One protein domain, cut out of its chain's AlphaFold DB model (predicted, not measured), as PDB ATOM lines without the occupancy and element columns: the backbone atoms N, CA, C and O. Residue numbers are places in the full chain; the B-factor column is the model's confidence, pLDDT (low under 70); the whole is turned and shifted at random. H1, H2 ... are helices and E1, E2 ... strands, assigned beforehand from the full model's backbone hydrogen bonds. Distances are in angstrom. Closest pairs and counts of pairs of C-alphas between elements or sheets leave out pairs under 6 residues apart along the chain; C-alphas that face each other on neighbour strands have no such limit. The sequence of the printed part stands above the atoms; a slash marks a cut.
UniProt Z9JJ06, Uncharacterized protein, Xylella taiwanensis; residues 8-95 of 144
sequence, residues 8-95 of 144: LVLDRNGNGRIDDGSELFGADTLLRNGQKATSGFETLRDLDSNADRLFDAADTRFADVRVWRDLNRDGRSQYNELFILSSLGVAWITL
ATOM      1  N   LEU A   8     -38.999  23.163 102.056       85.81
ATOM      2  CA  LEU A   8     -38.073  23.975 101.290       85.81
ATOM      3  C   LEU A   8     -38.753  25.311 100.967       85.81
ATOM      4  O   LEU A   8     -39.915  25.325 100.544       85.81
ATOM      5  N   VAL A   9     -38.038  26.415 101.165       87.19
ATOM      6  CA  VAL A   9     -38.541  27.780 100.970       87.19
ATOM      7  C   VAL A   9     -37.491  28.664 100.305       87.19
ATOM      8  O   VAL A   9     -36.285  28.472 100.489       87.19
ATOM      9  N   LEU A  10     -37.951  29.637  99.528       84.81
ATOM     10  CA  LEU A  10     -37.122  30.662  98.909       84.81
ATOM     11  C   LEU A  10     -37.799  32.013  99.123       84.81
ATOM     12  O   LEU A  10     -38.865  32.256  98.565       84.81
ATOM     13  N   ASP A  11     -37.151  32.876  99.899       83.88
ATOM     14  CA  ASP A  11     -37.559  34.272 100.048       83.88
ATOM     15  C   ASP A  11     -37.318  34.991  98.712       83.88
ATOM     16  O   ASP A  11     -36.177  35.199  98.285       83.88
ATOM     17  N   ARG A  12     -38.404  35.295  98.000       80.62
ATOM     18  CA  ARG A  12     -38.345  35.868  96.646       80.62
ATOM     19  C   ARG A  12     -38.357  37.384  96.668       80.62
ATOM     20  O   ARG A  12     -37.861  38.004  95.727       80.62
ATOM     21  N   ASN A  13     -38.961  37.966  97.697       80.81
ATOM     22  CA  ASN A  13     -39.124  39.407  97.838       80.81
ATOM     23  C   ASN A  13     -38.013  40.039  98.708       80.81
ATOM     24  O   ASN A  13     -37.880  41.262  98.728       80.81
ATOM     25  N   GLY A  14     -37.181  39.221  99.359       78.88
ATOM     26  CA  GLY A  14     -36.068  39.630 100.211       78.88
ATOM     27  C   GLY A  14     -36.503  40.206 101.560       78.88
ATOM     28  O   GLY A  14     -35.739  40.968 102.159       78.88
ATOM     29  N   ASN A  15     -37.722  39.921 102.030       78.75
ATOM     30  CA  ASN A  15     -38.265  40.480 103.272       78.75
ATOM     31  C   ASN A  15     -37.782  39.733 104.537       78.75
ATOM     32  O   ASN A  15     -38.062  40.169 105.660       78.75
ATOM     33  N   GLY A  16     -37.037  38.635 104.374       76.75
ATOM     34  CA  GLY A  16     -36.520  37.792 105.450       76.75
ATOM     35  C   GLY A  16     -37.577  36.901 106.107       76.75
ATOM     36  O   GLY A  16     -37.336  36.376 107.200       76.75
ATOM     37  N   ARG A  17     -38.746  36.753 105.484       79.31
ATOM     38  CA  ARG A  17     -39.889  35.947 105.915       79.31
ATOM     39  C   ARG A  17     -40.423  35.163 104.716       79.31
ATOM     40  O   ARG A  17     -40.127  35.460 103.575       79.31
ATOM     41  N   ILE A  18     -41.166  34.111 105.013       81.62
ATOM     42  CA  ILE A  18     -41.919  33.316 104.041       81.62
ATOM     43  C   ILE A  18     -43.388  33.545 104.373       81.62
ATOM     44  O   ILE A  18     -43.948  32.865 105.241       81.62
ATOM     45  N   ASP A  19     -43.962  34.598 103.813       80.19
ATOM     46  CA  ASP A  19     -45.330  35.037 104.093       80.19
ATOM     47  C   ASP A  19     -46.267  34.869 102.896       80.19
ATOM     48  O   ASP A  19     -47.487  34.951 103.063       80.19
ATOM     49  N   ASP A  20     -45.722  34.533 101.726       75.44
ATOM     50  CA  ASP A  20     -46.491  34.240 100.525       75.44
ATOM     51  C   ASP A  20     -46.375  32.759 100.115       75.44
ATOM     52  O   ASP A  20     -45.315  32.135 100.160       75.44
ATOM     53  N   GLY A  21     -47.488  32.169  99.667       71.88
ATOM     54  CA  GLY A  21     -47.509  30.782  99.188       71.88
ATOM     55  C   GLY A  21     -46.607  30.535  97.970       71.88
ATOM     56  O   GLY A  21     -46.203  29.399  97.731       71.88
ATOM     57  N   SER A  22     -46.249  31.583  97.222       74.19
ATOM     58  CA  SER A  22     -45.299  31.526  96.105       74.19
ATOM     59  C   SER A  22     -43.835  31.367  96.535       74.19
ATOM     60  O   SER A  22     -42.986  31.042  95.701       74.19
ATOM     61  N   GLU A  23     -43.532  31.559  97.819       80.88
ATOM     62  CA  GLU A  23     -42.196  31.397  98.411       80.88
ATOM     63  C   GLU A  23     -41.956  29.970  98.926       80.88
ATOM     64  O   GLU A  23     -40.813  29.538  99.096       80.88
ATOM     65  N   LEU A  24     -43.029  29.196  99.112       79.69
ATOM     66  CA  LEU A  24     -42.958  27.754  99.326       79.69
ATOM     67  C   LEU A  24     -42.687  27.053  97.996       79.69
ATOM     68  O   LEU A  24     -43.298  27.379  96.978       79.69
ATOM     69  N   PHE A  25     -41.805  26.052  97.998       77.62
ATOM     70  CA  PHE A  25     -41.608  25.198  96.828       77.62
ATOM     71  C   PHE A  25     -42.804  24.251  96.651       77.62
ATOM     72  O   PHE A  25     -43.014  23.334  97.443       77.62
ATOM     73  N   GLY A  26     -43.575  24.442  95.582       70.44
ATOM     74  CA  GLY A  26     -44.783  23.677  95.289       70.44
ATOM     75  C   GLY A  26     -45.355  23.981  93.905       70.44
ATOM     76  O   GLY A  26     -44.727  24.648  93.090       70.44
ATOM     77  N   ALA A  27     -46.564  23.483  93.639       63.47
ATOM     78  CA  ALA A  27     -47.280  23.731  92.381       63.47
ATOM     79  C   ALA A  27     -47.868  25.160  92.270       63.47
ATOM     80  O   ALA A  27     -48.447  25.546  91.260       63.47
ATOM     81  N   ASP A  28     -47.741  25.967  93.321       63.31
ATOM     82  CA  ASP A  28     -48.150  27.373  93.308       63.31
ATOM     83  C   ASP A  28     -46.963  28.336  93.204       63.31
ATOM     84  O   ASP A  28     -47.146  29.554  93.164       63.31
ATOM     85  N   THR A  29     -45.742  27.809  93.094       69.00
ATOM     86  CA  THR A  29     -44.546  28.627  92.928       69.00
ATOM     87  C   THR A  29     -44.452  29.184  91.510       69.00
ATOM     88  O   THR A  29     -44.602  28.447  90.536       69.00
ATOM     89  N   LEU A  30     -44.133  30.473  91.371       69.25
ATOM     90  CA  LEU A  30     -43.823  31.078  90.073       69.25
ATOM     91  C   LEU A  30     -42.419  30.674  89.584       69.25
ATOM     92  O   LEU A  30     -41.412  30.925  90.244       69.25
ATOM     93  N   LEU A  31     -42.341  30.087  88.398       67.06
ATOM     94  CA  LEU A  31     -41.102  29.800  87.669       67.06
ATOM     95  C   LEU A  31     -40.492  31.090  87.091       67.06
ATOM     96  O   LEU A  31     -41.177  32.108  86.950       67.06
ATOM     97  N   ARG A  32     -39.215  31.053  86.677       66.62
ATOM     98  CA  ARG A  32     -38.558  32.183  85.980       66.62
ATOM     99  C   ARG A  32     -39.285  32.630  84.711       66.62
ATOM    100  O   ARG A  32     -39.180  33.789  84.323       66.62
ATOM    101  N   ASN A  33     -40.027  31.728  84.072       63.38
ATOM    102  CA  ASN A  33     -40.805  32.005  82.864       63.38
ATOM    103  C   ASN A  33     -42.156  32.707  83.136       63.38
ATOM    104  O   ASN A  33     -42.910  32.952  82.197       63.38
ATOM    105  N   GLY A  34     -42.480  33.019  84.398       66.69
ATOM    106  CA  GLY A  34     -43.740  33.659  84.784       66.69
ATOM    107  C   GLY A  34     -44.934  32.702  84.890       66.69
ATOM    108  O   GLY A  34     -46.042  33.145  85.190       66.69
ATOM    109  N   GLN A  35     -44.740  31.403  84.657       73.06
ATOM    110  CA  GLN A  35     -45.772  30.380  84.818       73.06
ATOM    111  C   GLN A  35     -45.727  29.787  86.229       73.06
ATOM    112  O   GLN A  35     -44.695  29.810  86.898       73.06
ATOM    113  N   LYS A  36     -46.851  29.238  86.694       71.38
ATOM    114  CA  LYS A  36     -46.856  28.423  87.911       71.38
ATOM    115  C   LYS A  36     -46.206  27.075  87.627       71.38
ATOM    116  O   LYS A  36     -46.462  26.483  86.580       71.38
ATOM    117  N   ALA A  37     -45.391  26.601  88.558       72.56
ATOM    118  CA  ALA A  37     -44.854  25.256  88.512       72.56
ATOM    119  C   ALA A  37     -45.983  24.232  88.614       72.56
ATOM    120  O   ALA A  37     -46.934  24.399  89.358       72.56
ATOM    121  N   THR A  38     -45.874  23.123  87.906       68.88
ATOM    122  CA  THR A  38     -46.810  21.998  88.026       68.88
ATOM    123  C   THR A  38     -46.530  21.195  89.303       68.88
ATOM    124  O   THR A  38     -47.365  20.428  89.777       68.88
ATOM    125  N   SER A  39     -45.322  21.334  89.856       69.56
ATOM    126  CA  SER A  39     -44.800  20.577  90.993       69.56
ATOM    127  C   SER A  39     -43.603  21.300  91.616       69.56
ATOM    128  O   SER A  39     -42.821  21.922  90.902       69.56
ATOM    129  N   GLY A  40     -43.376  21.130  92.924       70.81
ATOM    130  CA  GLY A  40     -42.178  21.660  93.592       70.81
ATOM    131  C   GLY A  40     -40.855  21.129  93.012       70.81
ATOM    132  O   GLY A  40     -39.840  21.819  93.063       70.81
ATOM    133  N   PHE A  41     -40.867  19.947  92.380       75.56
ATOM    134  CA  PHE A  41     -39.704  19.413  91.656       75.56
ATOM    135  C   PHE A  41     -39.403  20.172  90.361       75.56
ATOM    136  O   PHE A  41     -38.248  20.240  89.949       75.56
ATOM    137  N   GLU A  42     -40.424  20.730  89.709       75.56
ATOM    138  CA  GLU A  42     -40.238  21.554  88.514       75.56
ATOM    139  C   GLU A  42     -39.590  22.886  88.890       75.56
ATOM    140  O   GLU A  42     -38.613  23.287  88.265       75.56
ATOM    141  N   THR A  43     -40.043  23.499  89.987       76.88
ATOM    142  CA  THR A  43     -39.411  24.693  90.561       76.88
ATOM    143  C   THR A  43     -37.945  24.451  90.906       76.88
ATOM    144  O   THR A  43     -37.101  25.291  90.619       76.88
ATOM    145  N   LEU A  44     -37.618  23.302  91.504       79.75
ATOM    146  CA  LEU A  44     -36.230  22.964  91.821       79.75
ATOM    147  C   LEU A  44     -35.378  22.744  90.566       79.75
ATOM    148  O   LEU A  44     -34.239  23.196  90.529       79.75
ATOM    149  N   ARG A  45     -35.929  22.123  89.516       80.06
ATOM    150  CA  ARG A  45     -35.243  21.987  88.215       80.06
ATOM    151  C   ARG A  45     -35.004  23.319  87.510       80.06
ATOM    152  O   ARG A  45     -34.086  23.392  86.710       80.06
ATOM    153  N   ASP A  46     -35.799  24.347  87.789       80.06
ATOM    154  CA  ASP A  46     -35.564  25.709  87.284       80.06
ATOM    155  C   ASP A  46     -34.429  26.434  88.042       80.06
ATOM    156  O   ASP A  46     -33.879  27.429  87.562       80.06
ATOM    157  N   LEU A  47     -34.068  25.952  89.238       80.06
ATOM    158  CA  LEU A  47     -32.946  26.474  90.025       80.06
ATOM    159  C   LEU A  47     -31.622  25.749  89.770       80.06
ATOM    160  O   LEU A  47     -30.581  26.348  90.037       80.06
ATOM    161  N   ASP A  48     -31.685  24.527  89.241       84.25
ATOM    162  CA  ASP A  48     -30.549  23.751  88.737       84.25
ATOM    163  C   ASP A  48     -29.922  24.482  87.536       84.25
ATOM    164  O   ASP A  48     -30.435  24.498  86.413       84.25
ATOM    165  N   SER A  49     -28.832  25.183  87.818       84.44
ATOM    166  CA  SER A  49     -28.155  26.086  86.891       84.44
ATOM    167  C   SER A  49     -27.115  25.382  86.026       84.44
ATOM    168  O   SER A  49     -26.804  25.869  84.935       84.44
ATOM    169  N   ASN A  50     -26.590  24.247  86.488       87.12
ATOM    170  CA  ASN A  50     -25.618  23.426  85.769       87.12
ATOM    171  C   ASN A  50     -26.272  22.212  85.060       87.12
ATOM    172  O   ASN A  50     -25.598  21.513  84.301       87.12
ATOM    173  N   ALA A  51     -27.583  22.023  85.239       85.69
ATOM    174  CA  ALA A  51     -28.414  20.953  84.693       85.69
ATOM    175  C   ALA A  51     -27.945  19.534  85.070       85.69
ATOM    176  O   ALA A  51     -28.179  18.579  84.314       85.69
ATOM    177  N   ASP A  52     -27.282  19.371  86.219       85.38
ATOM    178  CA  ASP A  52     -26.752  18.084  86.683       85.38
ATOM    179  C   ASP A  52     -27.792  17.225  87.434       85.38
ATOM    180  O   ASP A  52     -27.537  16.055  87.750       85.38
ATOM    181  N   ARG A  53     -29.014  17.754  87.612       85.69
ATOM    182  CA  ARG A  53     -30.143  17.143  88.337       85.69
ATOM    183  C   ARG A  53     -29.892  16.986  89.834       85.69
ATOM    184  O   ARG A  53     -30.589  16.202  90.498       85.69
ATOM    185  N   LEU A  54     -28.924  17.707  90.363       86.62
ATOM    186  CA  LEU A  54     -28.694  17.933  91.772       86.62
ATOM    187  C   LEU A  54     -28.963  19.415  92.034       86.62
ATOM    188  O   LEU A  54     -28.813  20.260  91.170       86.62
ATOM    189  N   PHE A  55     -29.465  19.709  93.224       87.06
ATOM    190  CA  PHE A  55     -29.506  21.069  93.726       87.06
ATOM    191  C   PHE A  55     -28.496  21.157  94.862       87.06
ATOM    192  O   PHE A  55     -28.741  20.608  95.947       87.06
ATOM    193  N   ASP A  56     -27.339  21.752  94.585       86.81
ATOM    194  CA  ASP A  56     -26.172  21.753  95.469       86.81
ATOM    195  C   ASP A  56     -25.433  23.102  95.474       86.81
ATOM    196  O   ASP A  56     -25.850  24.070  94.846       86.81
ATOM    197  N   ALA A  57     -24.330  23.199  96.219       86.88
ATOM    198  CA  ALA A  57     -23.565  24.441  96.338       86.88
ATOM    199  C   ALA A  57     -22.925  24.940  95.022       86.88
ATOM    200  O   ALA A  57     -22.421  26.066  95.001       86.88
ATOM    201  N   ALA A  58     -22.915  24.141  93.950       84.75
ATOM    202  CA  ALA A  58     -22.534  24.591  92.617       84.75
ATOM    203  C   ALA A  58     -23.637  25.440  91.959       84.75
ATOM    204  O   ALA A  58     -23.344  26.190  91.024       84.75
ATOM    205  N   ASP A  59     -24.874  25.385  92.463       87.31
ATOM    206  CA  ASP A  59     -25.975  26.191  91.959       87.31
ATOM    207  C   ASP A  59     -25.976  27.621  92.478       87.31
ATOM    208  O   ASP A  59     -25.829  27.908  93.667       87.31
ATOM    209  N   THR A  60     -26.285  28.550  91.572       86.94
ATOM    210  CA  THR A  60     -26.263  29.993  91.871       86.94
ATOM    211  C   THR A  60     -27.224  30.376  93.004       86.94
ATOM    212  O   THR A  60     -26.991  31.342  93.722       86.94
ATOM    213  N   ARG A  61     -28.327  29.636  93.150       84.19
ATOM    214  CA  ARG A  61     -29.418  29.936  94.091       84.19
ATOM    215  C   ARG A  61     -29.406  29.055  95.338       84.19
ATOM    216  O   ARG A  61     -30.302  29.184  96.166       84.19
ATOM    217  N   PHE A  62     -28.403  28.197  95.509       85.44
ATOM    218  CA  PHE A  62     -28.325  27.288  96.655       85.44
ATOM    219  C   PHE A  62     -28.268  28.017  97.999       85.44
ATOM    220  O   PHE A  62     -28.917  27.608  98.957       85.44
ATOM    221  N   ALA A  63     -27.540  29.136  98.057       85.69
ATOM    222  CA  ALA A  63     -27.423  29.950  99.265       85.69
ATOM    223  C   ALA A  63     -28.713  30.712  99.625       85.69
ATOM    224  O   ALA A  63     -28.900  31.075 100.788       85.69
ATOM    225  N   ASP A  64     -29.596  30.940  98.648       85.94
ATOM    226  CA  ASP A  64     -30.864  31.648  98.857       85.94
ATOM    227  C   ASP A  64     -31.942  30.712  99.426       85.94
ATOM    228  O   ASP A  64     -32.860  31.154 100.122       85.94
ATOM    229  N   VAL A  65     -31.835  29.409  99.144       86.56
ATOM    230  CA  VAL A  65     -32.806  28.408  99.586       86.56
ATOM    231  C   VAL A  65     -32.607  28.070 101.058       86.56
ATOM    232  O   VAL A  65     -31.504  27.804 101.542       86.56
ATOM    233  N   ARG A  66     -33.722  28.042 101.783       88.44
ATOM    234  CA  ARG A  66     -33.776  27.713 103.205       88.44
ATOM    235  C   ARG A  66     -34.737  26.558 103.443       88.44
ATOM    236  O   ARG A  66     -35.551  26.193 102.597       88.44
ATOM    237  N   VAL A  67     -34.629  25.980 104.627       87.94
ATOM    238  CA  VAL A  67     -35.547  24.987 105.164       87.94
ATOM    239  C   VAL A  67     -36.330  25.655 106.282       87.94
ATOM    240  O   VAL A  67     -35.756  26.050 107.296       87.94
ATOM    241  N   TRP A  68     -37.635  25.791 106.092       87.94
ATOM    242  CA  TRP A  68     -38.549  26.224 107.136       87.94
ATOM    243  C   TRP A  68     -39.028  25.011 107.925       87.94
ATOM    244  O   TRP A  68     -39.660  24.101 107.382       87.94
ATOM    245  N   ARG A  69     -38.717  24.999 109.218       87.38
ATOM    246  CA  ARG A  69     -39.217  24.006 110.162       87.38
ATOM    247  C   ARG A  69     -40.086  24.721 111.177       87.38
ATOM    248  O   ARG A  69     -39.570  25.432 112.028       87.38
ATOM    249  N   ASP A  70     -41.387  24.489 111.085       84.06
ATOM    250  CA  ASP A  70     -42.366  25.028 112.020       84.06
ATOM    251  C   ASP A  70     -42.191  24.362 113.402       84.06
ATOM    252  O   ASP A  70     -42.575  23.203 113.616       84.06
ATOM    253  N   LEU A  71     -41.515  25.060 114.320       84.38
ATOM    254  CA  LEU A  71     -41.157  24.538 115.642       84.38
ATOM    255  C   LEU A  71     -42.305  24.716 116.631       84.38
ATOM    256  O   LEU A  71     -42.490  23.883 117.523       84.38
ATOM    257  N   ASN A  72     -43.058  25.803 116.487       86.50
ATOM    258  CA  ASN A  72     -44.135  26.181 117.394       86.50
ATOM    259  C   ASN A  72     -45.535  25.771 116.882       86.50
ATOM    260  O   ASN A  72     -46.497  25.827 117.650       86.50
ATOM    261  N   ARG A  73     -45.631  25.281 115.640       81.75
ATOM    262  CA  ARG A  73     -46.849  24.837 114.945       81.75
ATOM    263  C   ARG A  73     -47.881  25.940 114.739       81.75
ATOM    264  O   ARG A  73     -49.084  25.666 114.774       81.75
ATOM    265  N   ASP A  74     -47.431  27.177 114.560       84.31
ATOM    266  CA  ASP A  74     -48.302  28.333 114.343       84.31
ATOM    267  C   ASP A  74     -48.609  28.594 112.855       84.31
ATOM    268  O   ASP A  74     -49.476  29.419 112.543       84.31
ATOM    269  N   GLY A  75     -47.940  27.875 111.942       80.75
ATOM    270  CA  GLY A  75     -48.095  28.023 110.497       80.75
ATOM    271  C   GLY A  75     -47.538  29.335 109.934       80.75
ATOM    272  O   GLY A  75     -47.908  29.718 108.824       80.75
ATOM    273  N   ARG A  76     -46.682  30.045 110.674       81.81
ATOM    274  CA  ARG A  76     -46.025  31.287 110.258       81.81
ATOM    275  C   ARG A  76     -44.521  31.101 110.256       81.81
ATOM    276  O   ARG A  76     -43.948  30.554 111.181       81.81
ATOM    277  N   SER A  77     -43.858  31.638 109.240       83.19
ATOM    278  CA  SER A  77     -42.402  31.619 109.215       83.19
ATOM    279  C   SER A  77     -41.804  32.677 110.145       83.19
ATOM    280  O   SER A  77     -42.139  33.871 110.115       83.19
ATOM    281  N   GLN A  78     -40.877  32.232 110.985       84.06
ATOM    282  CA  GLN A  78     -40.093  33.086 111.867       84.06
ATOM    283  C   GLN A  78     -38.598  32.896 111.588       84.06
ATOM    284  O   GLN A  78     -38.157  31.843 111.137       84.06
ATOM    285  N   TYR A  79     -37.777  33.918 111.850       82.75
ATOM    286  CA  TYR A  79     -36.339  33.867 111.541       82.75
ATOM    287  C   TYR A  79     -35.613  32.706 112.247       82.75
ATOM    288  O   TYR A  79     -34.724  32.085 111.676       82.75
ATOM    289  N   ASN A  80     -36.022  32.386 113.475       84.75
ATOM    290  CA  ASN A  80     -35.520  31.262 114.274       84.75
ATOM    291  C   ASN A  80     -36.000  29.881 113.786       84.75
ATOM    292  O   ASN A  80     -35.567  28.868 114.326       84.75
ATOM    293  N   GLU A  81     -36.882  29.840 112.790       87.94
ATOM    294  CA  GLU A  81     -37.425  28.624 112.179       87.94
ATOM    295  C   GLU A  81     -36.905  28.404 110.752       87.94
ATOM    296  O   GLU A  81     -37.228  27.400 110.113       87.94
ATOM    297  N   LEU A  82     -36.094  29.340 110.245       87.38
ATOM    298  CA  LEU A  82     -35.477  29.287 108.927       87.38
ATOM    299  C   LEU A  82     -34.025  28.835 109.043       87.38
ATOM    300  O   LEU A  82     -33.150  29.559 109.518       87.38
ATOM    301  N   PHE A  83     -33.755  27.643 108.534       86.75
ATOM    302  CA  PHE A  83     -32.438  27.029 108.554       86.75
ATOM    303  C   PHE A  83     -31.821  27.043 107.158       86.75
ATOM    304  O   PHE A  83     -32.496  26.789 106.165       86.75
ATOM    305  N   ILE A  84     -30.524  27.322 107.061       86.44
ATOM    306  CA  ILE A  84     -29.791  27.168 105.798       86.44
ATOM    307  C   ILE A  84     -29.450  25.690 105.574       86.44
ATOM    308  O   ILE A  84     -29.111  24.979 106.525       86.44
ATOM    309  N   LEU A  85     -29.502  25.238 104.321       85.31
ATOM    310  CA  LEU A  85     -29.231  23.847 103.924       85.31
ATOM    311  C   LEU A  85     -27.885  23.338 104.463       85.31
ATOM    312  O   LEU A  85     -27.809  22.262 105.055       85.31
ATOM    313  N   SER A  86     -26.842  24.162 104.349       81.38
ATOM    314  CA  SER A  86     -25.493  23.845 104.825       81.38
ATOM    315  C   SER A  86     -25.399  23.672 106.346       81.38
ATOM    316  O   SER A  86     -24.661  22.811 106.814       81.38
ATOM    317  N   SER A  87     -26.178  24.432 107.123       82.81
ATOM    318  CA  SER A  87     -26.237  24.320 108.593       82.81
ATOM    319  C   SER A  87     -26.936  23.034 109.035       82.81
ATOM    320  O   SER A  87     -26.590  22.447 110.056       82.81
ATOM    321  N   LEU A  88     -27.875  22.546 108.222       82.50
ATOM    322  CA  LEU A  88     -28.523  21.250 108.419       82.50
ATOM    323  C   LEU A  88     -27.681  20.065 107.920       82.50
ATOM    324  O   LEU A  88     -28.120  18.922 108.027       82.50
ATOM    325  N   GLY A  89     -26.489  20.311 107.364       84.12
ATOM    326  CA  GLY A  89     -25.650  19.269 106.770       84.12
ATOM    327  C   GLY A  89     -26.205  18.705 105.457       84.12
ATOM    328  O   GLY A  89     -25.795  17.625 105.032       84.12
ATOM    329  N   VAL A  90     -27.133  19.413 104.805       82.44
ATOM    330  CA  VAL A  90     -27.661  19.033 103.490       82.44
ATOM    331  C   VAL A  90     -26.662  19.472 102.428       82.44
ATOM    332  O   VAL A  90     -26.532  20.658 102.137       82.44
ATOM    333  N   ALA A  91     -25.941  18.503 101.867       80.81
ATOM    334  CA  ALA A  91     -24.943  18.761 100.835       80.81
ATOM    335  C   ALA A  91     -25.570  18.929  99.438       80.81
ATOM    336  O   ALA A  91     -25.147  19.802  98.691       80.81
ATOM    337  N   TRP A  92     -26.590  18.131  99.106       83.12
ATOM    338  CA  TRP A  92     -27.325  18.221  97.843       83.12
ATOM    339  C   TRP A  92     -28.737  17.643  97.971       83.12
ATOM    340  O   TRP A  92     -29.003  16.776  98.811       83.12
ATOM    341  N   ILE A  93     -29.635  18.075  97.089       83.50
ATOM    342  CA  ILE A  93     -30.969  17.493  96.901       83.50
ATOM    343  C   ILE A  93     -31.025  16.886  95.500       83.50
ATOM    344  O   ILE A  93     -30.759  17.563  94.515       83.50
ATOM    345  N   THR A  94     -31.377  15.603  95.384       84.56
ATOM    346  CA  THR A  94     -31.538  14.978  94.064       84.56
ATOM    347  C   THR A  94     -32.889  15.334  93.447       84.56
ATOM    348  O   THR A  94     -33.933  15.187  94.084       84.56
ATOM    349  N   LEU A  95     -32.870  15.765  92.186       82.12
ATOM    350  CA  LEU A  95     -34.064  16.129  91.415       82.12
ATOM    351  C   LEU A  95     -34.605  14.959  90.586       82.12
ATOM    352  O   LEU A  95     -35.518  15.124  89.776       82.12
TER     353      LEU A  95
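Overview. This is residues 8 to 95 of the 144 residues of an uncharacterized protein of Xylella taiwanensis (UniProt Z9JJ06). This domain has little regular structure: two small separate sheets are joined by long loops, the three-stranded E1-E3-E4 near the middle and the two-stranded ribbon E2-E5 at the rim toward one end with H1 near E2, while loop 69 to 81 reaches the other end. Of 88 printed residues, 24 are in named elements, E1 H1 E2 E3 E4 E5 along the chain; the class is mixed, both sheets antiparallel. It is compact, radius of gyration of the C-alphas 12.7 A, spans 36 by 30 by 20 A.

Arrangement. Inner strand E3, residues 65 to 68, has antiparallel neighbours E1, residues 8 to 10, and E4, residues 82 to 84. Within hydrogen-bond range are N 9 and O 66, 2.9 A, and N 67 and O 83, 2.8 A. E3 and E4 form a hairpin. E2, residues 54 to 56, is antiparallel to E5, residues 92 to 94; N 55 and O 93, 2.8 A, are within range. H1, residues 40 to 47, is not on the sheet E1-E3-E4; its closest C-alpha pair with E2 is Leu 44 and Phe 55, 7.2 A. In H1 every O i to N i+4 pair is within range.

Along the chain. E1 begins at C-alpha 8 (-38.073, 23.975, 101.290); E5 ends at C-alpha 94 (-31.538, 14.978, 94.064). H1 is 11.0 A long, E3 9.7 A.

Size, cuts and confidence. The printed part has no cut. Links E1 to H1 and E3 to E4 are long. pLDDT is under 70 at residues 27 to 34 and 38 to 39.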